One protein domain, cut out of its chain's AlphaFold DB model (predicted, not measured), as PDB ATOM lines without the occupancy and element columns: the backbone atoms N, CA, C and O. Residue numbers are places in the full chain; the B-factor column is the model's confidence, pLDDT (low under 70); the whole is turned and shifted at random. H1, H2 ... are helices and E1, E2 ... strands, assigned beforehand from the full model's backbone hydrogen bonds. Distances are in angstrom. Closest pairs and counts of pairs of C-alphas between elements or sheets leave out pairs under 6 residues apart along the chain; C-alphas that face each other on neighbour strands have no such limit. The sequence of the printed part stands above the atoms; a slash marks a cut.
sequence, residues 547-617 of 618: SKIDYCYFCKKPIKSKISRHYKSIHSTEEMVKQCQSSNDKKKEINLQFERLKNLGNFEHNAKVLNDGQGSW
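AT A GLANCE: This is residues 547 to 617 of the 618 residues of an uncharacterized protein of Bugula neritina (UniProt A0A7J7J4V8). One long helix, H3, makes the long axis; H2 folds back along its first part as a helical hairpin, H1 sits crosswise near both, a loop of residues 547 to 562 lies beside H3's middle, and E1 folds back at the far end. The printed part has 71 residues, mostly helix, in the order H1, H2, H3, E1. It is compact, with a radius of gyration of the C-alphas of 12.8 A, yet elongated, spanning 42 by 24 by 19 A.

IN THESE COORDINATES: H3, residues 587 to 612, runs 37.8 A from C-alpha 587 at (-101.658, 10.349, -123.356) to C-alpha 612 at (-94.327, -25.361, -133.453). H2 is residues 575 to 582, H1 residues 563 to 570, and E1 residues 614 to 616.

HOW THE PARTS SIT: H3, with residues 590 to 594 alone, touches H2 at a shallow tilt of 22 degrees, opposite ways; the closest C-alphas, Cys 580 and Ile 590, are 5.4 A apart. H1 is close to H3 but not clearly touching, about perpendicular at 89 degrees, with C-alphas 564 and 594 closest at 6.1 A. E1 pairs with no named strand. In H1, H2 and H3 every O i to N i+4 pair is within hydrogen-bond range.

THE WHOLE: The farthest C-alphas, Asn 584 and Gly 613, are 42.5 A apart. The printed part has no cut, and the three links are tight. Residue 547 alone has pLDDT under 70.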
ATOM      1  N   SER A 547     -94.014  -9.852-113.353       67.88
ATOM      2  CA  SER A 547     -93.732 -11.215-113.794       67.88
ATOM      3  C   SER A 547     -94.342 -11.513-115.160       67.88
ATOM      4  O   SER A 547     -93.921 -12.465-115.811       67.88
ATOM      5  N   LYS A 548     -95.304 -10.698-115.619       87.62
ATOM      6  CA  LYS A 548     -95.870 -10.839-116.958       87.62
ATOM      7  C   LYS A 548     -94.796 -10.554-118.007       87.62
ATOM      8  O   LYS A 548     -94.265  -9.444-118.085       87.62
ATOM      9  N   ILE A 549     -94.493 -11.576-118.800       93.44
ATOM     10  CA  ILE A 549     -93.608 -11.485-119.953       93.44
ATOM     11  C   ILE A 549     -94.464 -11.082-121.152       93.44
ATOM     12  O   ILE A 549     -95.383 -11.803-121.518       93.44
ATOM     13  N   ASP A 550     -94.156  -9.940-121.761       96.19
ATOM     14  CA  ASP A 550     -94.754  -9.538-123.037       96.19
ATOM     15  C   ASP A 550     -93.745  -9.777-124.171       96.19
ATOM     16  O   ASP A 550     -92.540  -9.599-123.986       96.19
ATOM     17  N   TYR A 551     -94.209 -10.134-125.363       97.44
ATOM     18  CA  TYR A 551     -93.368 -10.352-126.536       97.44
ATOM     19  C   TYR A 551     -93.362  -9.117-127.431       97.44
ATOM     20  O   TYR A 551     -94.397  -8.550-127.777       97.44
ATOM     21  N   CYS A 552     -92.166  -8.669-127.815       98.19
ATOM     22  CA  CYS A 552     -92.026  -7.541-128.726       98.19
ATOM     23  C   CYS A 552     -92.387  -7.942-130.156       98.19
ATOM     24  O   CYS A 552     -91.789  -8.863-130.711       98.19
ATOM     25  N   TYR A 553     -93.280  -7.178-130.785       98.19
ATOM     26  CA  TYR A 553     -93.671  -7.394-132.173       98.19
ATOM     27  C   TYR A 553     -92.497  -7.300-133.158       98.19
ATOM     28  O   TYR A 553     -92.456  -8.053-134.115       98.19
ATOM     29  N   PHE A 554     -91.505  -6.436-132.944       98.12
ATOM     30  CA  PHE A 554     -90.421  -6.265-133.921       98.12
ATOM     31  C   PHE A 554     -89.276  -7.256-133.712       98.12
ATOM     32  O   PHE A 554     -88.880  -7.954-134.639       98.12
ATOM     33  N   CYS A 555     -88.734  -7.351-132.492       97.75
ATOM     34  CA  CYS A 555     -87.589  -8.228-132.236       97.75
ATOM     35  C   CYS A 555     -87.966  -9.667-131.855       97.75
ATOM     36  O   CYS A 555     -87.063 -10.491-131.719       97.75
ATOM     37  N   LYS A 556     -89.261  -9.964-131.665       96.94
ATOM     38  CA  LYS A 556     -89.800 -11.280-131.264       96.94
ATOM     39  C   LYS A 556     -89.181 -11.837-129.975       96.94
ATOM     40  O   LYS A 556     -89.145 -13.046-129.760       96.94
ATOM     41  N   LYS A 557     -88.653 -10.961-129.111       97.19
ATOM     42  CA  LYS A 557     -88.023 -11.338-127.838       97.19
ATOM     43  C   LYS A 557     -88.984 -11.133-126.666       97.19
ATOM     44  O   LYS A 557     -89.732 -10.150-126.680       97.19
ATOM     45  N   PRO A 558     -88.909 -11.992-125.633       96.75
ATOM     46  CA  PRO A 558     -89.625 -11.789-124.382       96.75
ATOM     47  C   PRO A 558     -89.054 -10.583-123.626       96.75
ATOM     48  O   PRO A 558     -87.845 -10.479-123.392       96.75
ATOM     49  N   ILE A 559     -89.928  -9.673-123.217       96.88
ATOM     50  CA  ILE A 559     -89.609  -8.440-122.507       96.88
ATOM     51  C   ILE A 559     -90.170  -8.536-121.088       96.88
ATOM     52  O   ILE A 559     -91.374  -8.481-120.868       96.88
ATOM     53  N   LYS A 560     -89.273  -8.622-120.099       94.19
ATOM     54  CA  LYS A 560     -89.617  -8.672-118.659       94.19
ATOM     55  C   LYS A 560     -89.880  -7.297-118.029       94.19
ATOM     56  O   LYS A 560     -90.011  -7.163-116.820       94.19
ATOM     57  N   SER A 561     -89.843  -6.237-118.828       93.94
ATOM     58  CA  SER A 561     -90.034  -4.856-118.373       93.94
ATOM     59  C   SER A 561     -91.201  -4.226-119.123       93.94
ATOM     60  O   SER A 561     -91.762  -4.836-120.026       93.94
ATOM     61  N   LYS A 562     -91.570  -2.984-118.793       94.19
ATOM     62  CA  LYS A 562     -92.643  -2.282-119.512       94.19
ATOM     63  C   LYS A 562     -92.331  -2.207-121.012       94.19
ATOM     64  O   LYS A 562     -91.467  -1.422-121.412       94.19
ATOM     65  N   ILE A 563     -93.079  -2.949-121.830       96.12
ATOM     66  CA  ILE A 563     -92.850  -3.071-123.277       96.12
ATOM     67  C   ILE A 563     -92.861  -1.721-124.009       96.12
ATOM     68  O   ILE A 563     -92.075  -1.498-124.924       96.12
ATOM     69  N   SER A 564     -93.639  -0.742-123.534       95.88
ATOM     70  CA  SER A 564     -93.629   0.618-124.091       95.88
ATOM     71  C   SER A 564     -92.266   1.311-123.957       95.88
ATOM     72  O   SER A 564     -91.902   2.103-124.821       95.88
ATOM     73  N   ARG A 565     -91.486   1.038-122.896       96.19
ATOM     74  CA  ARG A 565     -90.106   1.553-122.786       96.19
ATOM     75  C   ARG A 565     -89.203   0.885-123.813       96.19
ATOM     76  O   ARG A 565     -88.423   1.583-124.448       96.19
ATOM     77  N   HIS A 566     -89.357  -0.426-123.996       97.69
ATOM     78  CA  HIS A 566     -88.607  -1.190-124.989       97.69
ATOM     79  C   HIS A 566     -88.860  -0.673-126.411       97.69
ATOM     80  O   HIS A 566     -87.901  -0.384-127.125       97.69
ATOM     81  N   TYR A 567     -90.123  -0.451-126.796       97.81
ATOM     82  CA  TYR A 567     -90.446   0.137-128.097       97.81
ATOM     83  C   TYR A 567     -89.800   1.515-128.280       97.81
ATOM     84  O   TYR A 567     -89.211   1.781-129.320       97.81
ATOM     85  N   LYS A 568     -89.828   2.371-127.251       96.75
ATOM     86  CA  LYS A 568     -89.226   3.712-127.316       96.75
ATOM     87  C   LYS A 568     -87.699   3.712-127.376       96.75
ATOM     88  O   LYS A 568     -87.143   4.628-127.964       96.75
ATOM     89  N   SER A 569     -87.016   2.752-126.752       97.56
ATOM     90  CA  SER A 569     -85.548   2.734-126.706       97.56
ATOM     91  C   SER A 569     -84.912   1.946-127.847       97.56
ATOM     92  O   SER A 569     -83.857   2.337-128.328       97.56
ATOM     93  N   ILE A 570     -85.523   0.826-128.248       98.06
ATOM     94  CA  ILE A 570     -84.954  -0.104-129.235       98.06
ATOM     95  C   ILE A 570     -85.575   0.095-130.621       98.06
ATOM     96  O   ILE A 570     -84.868   0.012-131.617       98.06
ATOM     97  N   HIS A 571     -86.875   0.394-130.685       97.88
ATOM     98  CA  HIS A 571     -87.646   0.476-131.930       97.88
ATOM     99  C   HIS A 571     -88.148   1.898-132.217       97.88
ATOM    100  O   HIS A 571     -89.182   2.079-132.848       97.88
ATOM    101  N   SER A 572     -87.423   2.932-131.773       97.44
ATOM    102  CA  SER A 572     -87.802   4.337-132.011       97.44
ATOM    103  C   SER A 572     -87.813   4.727-133.490       97.44
ATOM    104  O   SER A 572     -88.453   5.706-133.868       97.44
ATOM    105  N   THR A 573     -87.095   3.985-134.332       97.94
ATOM    106  CA  THR A 573     -86.997   4.236-135.771       97.94
ATOM    107  C   THR A 573     -88.142   3.628-136.574       97.94
ATOM    108  O   THR A 573     -88.382   4.108-137.684       97.94
ATOM    109  N   GLU A 574     -88.836   2.629-136.022       98.06
ATOM    110  CA  GLU A 574     -89.920   1.908-136.694       98.06
ATOM    111  C   GLU A 574     -91.124   2.817-136.921       98.06
ATOM    112  O   GLU A 574     -91.519   3.582-136.039       98.06
ATOM    113  N   GLU A 575     -91.733   2.724-138.101       97.25
ATOM    114  CA  GLU A 575     -92.792   3.645-138.514       97.25
ATOM    115  C   GLU A 575     -94.015   3.582-137.592       97.25
ATOM    116  O   GLU A 575     -94.481   4.620-137.128       97.25
ATOM    117  N   MET A 576     -94.463   2.382-137.212       94.88
ATOM    118  CA  MET A 576     -95.587   2.230-136.278       94.88
ATOM    119  C   MET A 576     -95.276   2.834-134.902       94.88
ATOM    120  O   MET A 576     -96.144   3.435-134.274       94.88
ATOM    121  N   VAL A 577     -94.030   2.728-134.424       96.88
ATOM    122  CA  VAL A 577     -93.620   3.312-133.136       96.88
ATOM    123  C   VAL A 577     -93.517   4.831-133.239       96.88
ATOM    124  O   VAL A 577     -93.916   5.527-132.305       96.88
ATOM    125  N   LYS A 578     -93.035   5.360-134.369       96.81
ATOM    126  CA  LYS A 578     -93.045   6.800-134.651       96.81
ATOM    127  C   LYS A 578     -94.466   7.342-134.681       96.81
ATOM    128  O   LYS A 578     -94.708   8.333-134.007       96.81
ATOM    129  N   GLN A 579     -95.397   6.664-135.352       94.50
ATOM    130  CA  GLN A 579     -96.819   7.028-135.367       94.50
ATOM    131  C   GLN A 579     -97.414   7.047-133.949       94.50
ATOM    132  O   GLN A 579     -98.077   8.011-133.568       94.50
ATOM    133  N   CYS A 580     -97.091   6.042-133.121       94.06
ATOM    134  CA  CYS A 580     -97.485   6.022-131.707       94.06
ATOM    135  C   CYS A 580     -96.934   7.224-130.923       94.06
ATOM    136  O   CYS A 580     -97.555   7.667-129.963       94.06
ATOM    137  N   GLN A 581     -95.744   7.718-131.273       92.62
ATOM    138  CA  GLN A 581     -95.100   8.846-130.593       92.62
ATOM    139  C   GLN A 581     -95.520  10.212-131.146       92.62
ATOM    140  O   GLN A 581     -95.485  11.185-130.400       92.62
ATOM    141  N   SER A 582     -95.880  10.292-132.430       90.31
ATOM    142  CA  SER A 582     -96.218  11.534-133.129       90.31
ATOM    143  C   SER A 582     -97.689  11.913-133.028       90.31
ATOM    144  O   SER A 582     -98.047  13.024-133.411       90.31
ATOM    145  N   SER A 583     -98.551  11.009-132.557       85.56
ATOM    146  CA  SER A 583     -99.925  11.362-132.207       85.56
ATOM    147  C   SER A 583     -99.877  12.475-131.152       85.56
ATOM    148  O   SER A 583     -99.439  12.272-130.019       85.56
ATOM    149  N   ASN A 584    -100.311  13.675-131.548       79.31
ATOM    150  CA  ASN A 584    -100.462  14.840-130.668       79.31
ATOM    151  C   ASN A 584    -101.618  14.662-129.665       79.31
ATOM    152  O   ASN A 584    -101.967  15.594-128.937       79.31
ATOM    153  N   ASP A 585    -102.243  13.486-129.645       75.25
ATOM    154  CA  ASP A 585    -103.409  13.214-128.836       75.25
ATOM    155  C   ASP A 585    -103.063  13.059-127.356       75.25
ATOM    156  O   ASP A 585    -101.920  12.898-126.912       75.25
ATOM    157  N   LYS A 586    -104.127  13.089-126.553       82.38
ATOM    158  CA  LYS A 586    -104.081  12.821-125.119       82.38
ATOM    159  C   LYS A 586    -103.310  11.517-124.886       82.38
ATOM    160  O   LYS A 586    -103.587  10.512-125.528       82.38
ATOM    161  N   LYS A 587    -102.439  11.499-123.873       91.00
ATOM    162  CA  LYS A 587    -101.658  10.349-123.356       91.00
ATOM    163  C   LYS A 587    -102.355   8.971-123.403       91.00
ATOM    164  O   LYS A 587    -101.673   7.953-123.466       91.00
ATOM    165  N   LYS A 588    -103.692   8.933-123.334       90.31
ATOM    166  CA  LYS A 588    -104.516   7.726-123.491       90.31
ATOM    167  C   LYS A 588    -104.358   7.064-124.869       90.31
ATOM    168  O   LYS A 588    -104.174   5.855-124.902       90.31
ATOM    169  N   GLU A 589    -104.352   7.827-125.960       93.50
ATOM    170  CA  GLU A 589    -104.259   7.288-127.327       93.50
ATOM    171  C   GLU A 589    -102.891   6.651-127.580       93.50
ATOM    172  O   GLU A 589    -102.794   5.504-128.002       93.50
ATOM    173  N   ILE A 590    -101.818   7.336-127.177       93.62
ATOM    174  CA  ILE A 590    -100.450   6.801-127.236       93.62
ATOM    175  C   ILE A 590    -100.357   5.452-126.503       93.62
ATOM    176  O   ILE A 590     -99.736   4.508-126.993       93.62
ATOM    177  N   ASN A 591    -100.976   5.340-125.323       93.88
ATOM    178  CA  ASN A 591    -100.988   4.088-124.567       93.88
ATOM    179  C   ASN A 591    -101.785   2.990-125.282       93.88
ATOM    180  O   ASN A 591    -101.319   1.853-125.307       93.88
ATOM    181  N   LEU A 592    -102.930   3.328-125.882       95.00
ATOM    182  CA  LEU A 592    -103.753   2.393-126.650       95.00
ATOM    183  C   LEU A 592    -102.987   1.839-127.860       95.00
ATOM    184  O   LEU A 592    -103.008   0.637-128.111       95.00
ATOM    185  N   GLN A 593    -102.242   2.685-128.573       95.56
ATOM    186  CA  GLN A 593    -101.435   2.253-129.716       95.56
ATOM    187  C   GLN A 593    -100.269   1.341-129.292       95.56
ATOM    188  O   GLN A 593    -100.027   0.301-129.908       95.56
ATOM    189  N   PHE A 594     -99.591   1.647-128.179       96.31
ATOM    190  CA  PHE A 594     -98.587   0.728-127.623       96.31
ATOM    191  C   PHE A 594     -99.192  -0.589-127.126       96.31
ATOM    192  O   PHE A 594     -98.536  -1.628-127.201       96.31
ATOM    193  N   GLU A 595    -100.423  -0.564-126.619       96.88
ATOM    194  CA  GLU A 595    -101.148  -1.768-126.225       96.88
ATOM    195  C   GLU A 595    -101.513  -2.639-127.431       96.88
ATOM    196  O   GLU A 595    -101.326  -3.853-127.369       96.88
ATOM    197  N   ARG A 596    -101.905  -2.039-128.560       96.94
ATOM    198  CA  ARG A 596    -102.096  -2.765-129.827       96.94
ATOM    199  C   ARG A 596    -100.811  -3.462-130.280       96.94
ATOM    200  O   ARG A 596    -100.848  -4.650-130.581       96.94
ATOM    201  N   LEU A 597     -99.667  -2.771-130.248       97.56
ATOM    202  CA  LEU A 597     -98.365  -3.371-130.588       97.56
ATOM    203  C   LEU A 597     -97.957  -4.498-129.629       97.56
ATOM    204  O   LEU A 597     -97.356  -5.483-130.051       97.56
ATOM    205  N   LYS A 598     -98.260  -4.367-128.333       96.94
ATOM    206  CA  LYS A 598     -98.053  -5.437-127.343       96.94
ATOM    207  C   LYS A 598     -98.893  -6.668-127.692       96.94
ATOM    208  O   LYS A 598     -98.353  -7.765-127.777       96.94
ATOM    209  N   ASN A 599    -100.188  -6.480-127.934       96.75
ATOM    210  CA  ASN A 599    -101.101  -7.579-128.240       96.75
ATOM    211  C   ASN A 599    -100.724  -8.277-129.551       96.75
ATOM    212  O   ASN A 599    -100.781  -9.497-129.616       96.75
ATOM    213  N   LEU A 600    -100.268  -7.525-130.557       97.62
ATOM    214  CA  LEU A 600     -99.797  -8.083-131.823       97.62
ATOM    215  C   LEU A 600     -98.526  -8.931-131.650       97.62
ATOM    216  O   LEU A 600     -98.412 -10.005-132.231       97.62
ATOM    217  N   GLY A 601     -97.589  -8.481-130.809       97.56
ATOM    218  CA  GLY A 601     -96.393  -9.256-130.472       97.56
ATOM    219  C   GLY A 601     -96.709 -10.555-129.724       97.56
ATOM    220  O   GLY A 601     -96.171 -11.603-130.078       97.56
ATOM    221  N   ASN A 602     -97.621 -10.507-128.749       96.81
ATOM    222  CA  ASN A 602     -98.080 -11.704-128.034       96.81
ATOM    223  C   ASN A 602     -98.855 -12.652-128.958       96.81
ATOM    224  O   ASN A 602     -98.644 -13.859-128.907       96.81
ATOM    225  N   PHE A 603     -99.710 -12.114-129.834       96.88
ATOM    226  CA  PHE A 603    -100.465 -12.901-130.806       96.88
ATOM    227  C   PHE A 603     -99.541 -13.691-131.731       96.88
ATOM    228  O   PHE A 603     -99.712 -14.896-131.879       96.88
ATOM    229  N   GLU A 604     -98.532 -13.042-132.308       96.94
ATOM    230  CA  GLU A 604     -97.584 -13.730-133.181       96.94
ATOM    231  C   GLU A 604     -96.760 -14.796-132.457       96.94
ATOM    232  O   GLU A 604     -96.504 -15.863-133.015       96.94
ATOM    233  N   HIS A 605     -96.355 -14.527-131.213       96.31
ATOM    234  CA  HIS A 605     -95.685 -15.531-130.389       96.31
ATOM    235  C   HIS A 605     -96.601 -16.734-130.138       96.31
ATOM    236  O   HIS A 605     -96.196 -17.864-130.388       96.31
ATOM    237  N   ASN A 606     -97.849 -16.503-129.728       95.19
ATOM    238  CA  ASN A 606     -98.814 -17.570-129.463       95.19
ATOM    239  C   ASN A 606     -99.141 -18.368-130.739       95.19
ATOM    240  O   ASN A 606     -99.176 -19.595-130.702       95.19
ATOM    241  N   ALA A 607     -99.280 -17.698-131.888       95.50
ATOM    242  CA  ALA A 607     -99.443 -18.353-133.186       95.50
ATOM    243  C   ALA A 607     -98.231 -19.226-133.547       95.50
ATOM    244  O   ALA A 607     -98.385 -20.337-134.050       95.50
ATOM    245  N   LYS A 608     -97.015 -18.760-133.247       95.62
ATOM    246  CA  LYS A 608     -95.801 -19.554-133.439       95.62
ATOM    247  C   LYS A 608     -95.760 -20.772-132.511       95.62
ATOM    248  O   LYS A 608     -95.485 -21.864-132.988       95.62
ATOM    249  N   VAL A 609     -96.076 -20.610-131.226       94.38
ATOM    250  CA  VAL A 609     -96.123 -21.729-130.265       94.38
ATOM    251  C   VAL A 609     -97.170 -22.770-130.673       94.38
ATOM    252  O   VAL A 609     -96.906 -23.965-130.568       94.38
ATOM    253  N   LEU A 610     -98.325 -22.337-131.194       92.06
ATOM    254  CA  LEU A 610     -99.339 -23.233-131.764       92.06
ATOM    255  C   LEU A 610     -98.804 -24.055-132.937       92.06
ATOM    256  O   LEU A 610     -99.040 -25.260-133.002       92.06
ATOM    257  N   ASN A 611     -98.096 -23.404-133.860       93.69
ATOM    258  CA  ASN A 611     -97.573 -24.056-135.056       93.69
ATOM    259  C   ASN A 611     -96.407 -25.001-134.739       93.69
ATOM    260  O   ASN A 611     -96.348 -26.100-135.287       93.69
ATOM    261  N   ASP A 612     -95.513 -24.592-133.836       93.38
ATOM    262  CA  ASP A 612     -94.327 -25.361-133.453       93.38
ATOM    263  C   ASP A 612     -94.670 -26.505-132.471       93.38
ATOM    264  O   ASP A 612     -93.894 -27.450-132.321       93.38
ATOM    265  N   GLY A 613     -95.822 -26.437-131.788       91.88
ATOM    266  CA  GLY A 613     -96.244 -27.413-130.773       91.88
ATOM    267  C   GLY A 613     -95.364 -27.423-129.516       91.88
ATOM    268  O   GLY A 613     -95.411 -28.366-128.727       91.88
ATOM    269  N   GLN A 614     -94.517 -26.405-129.342       87.69
ATOM    270  CA  GLN A 614     -93.587 -26.266-128.221       87.69
ATOM    271  C   GLN A 614     -93.447 -24.790-127.836       87.69
ATOM    272  O   GLN A 614     -93.291 -23.923-128.696       87.69
ATOM    273  N   GLY A 615     -93.463 -24.499-126.532       84.38
ATOM    274  CA  GLY A 615     -93.229 -23.157-125.991       84.38
ATOM    275  C   GLY A 615     -94.202 -22.753-124.885       84.38
ATOM    276  O   GLY A 615     -95.193 -23.430-124.623       84.38
ATOM    277  N   SER A 616     -93.900 -21.632-124.224       78.56
ATOM    278  CA  SER A 616     -94.726 -21.076-123.145       78.56
ATOM    279  C   SER A 616     -95.732 -20.050-123.671       78.56
ATOM    280  O   SER A 616     -95.320 -19.130-124.388       78.56
ATOM    281  N   TRP A 617     -96.996 -20.155-123.257       73.62
ATOM    282  CA  TRP A 617     -98.063 -19.196-123.591       73.62
ATOM    283  C   TRP A 617     -98.131 -18.039-122.602       73.62
ATOM    284  O   TRP A 617     -97.957 -18.253-121.401       73.62
TER     285      TRP A 617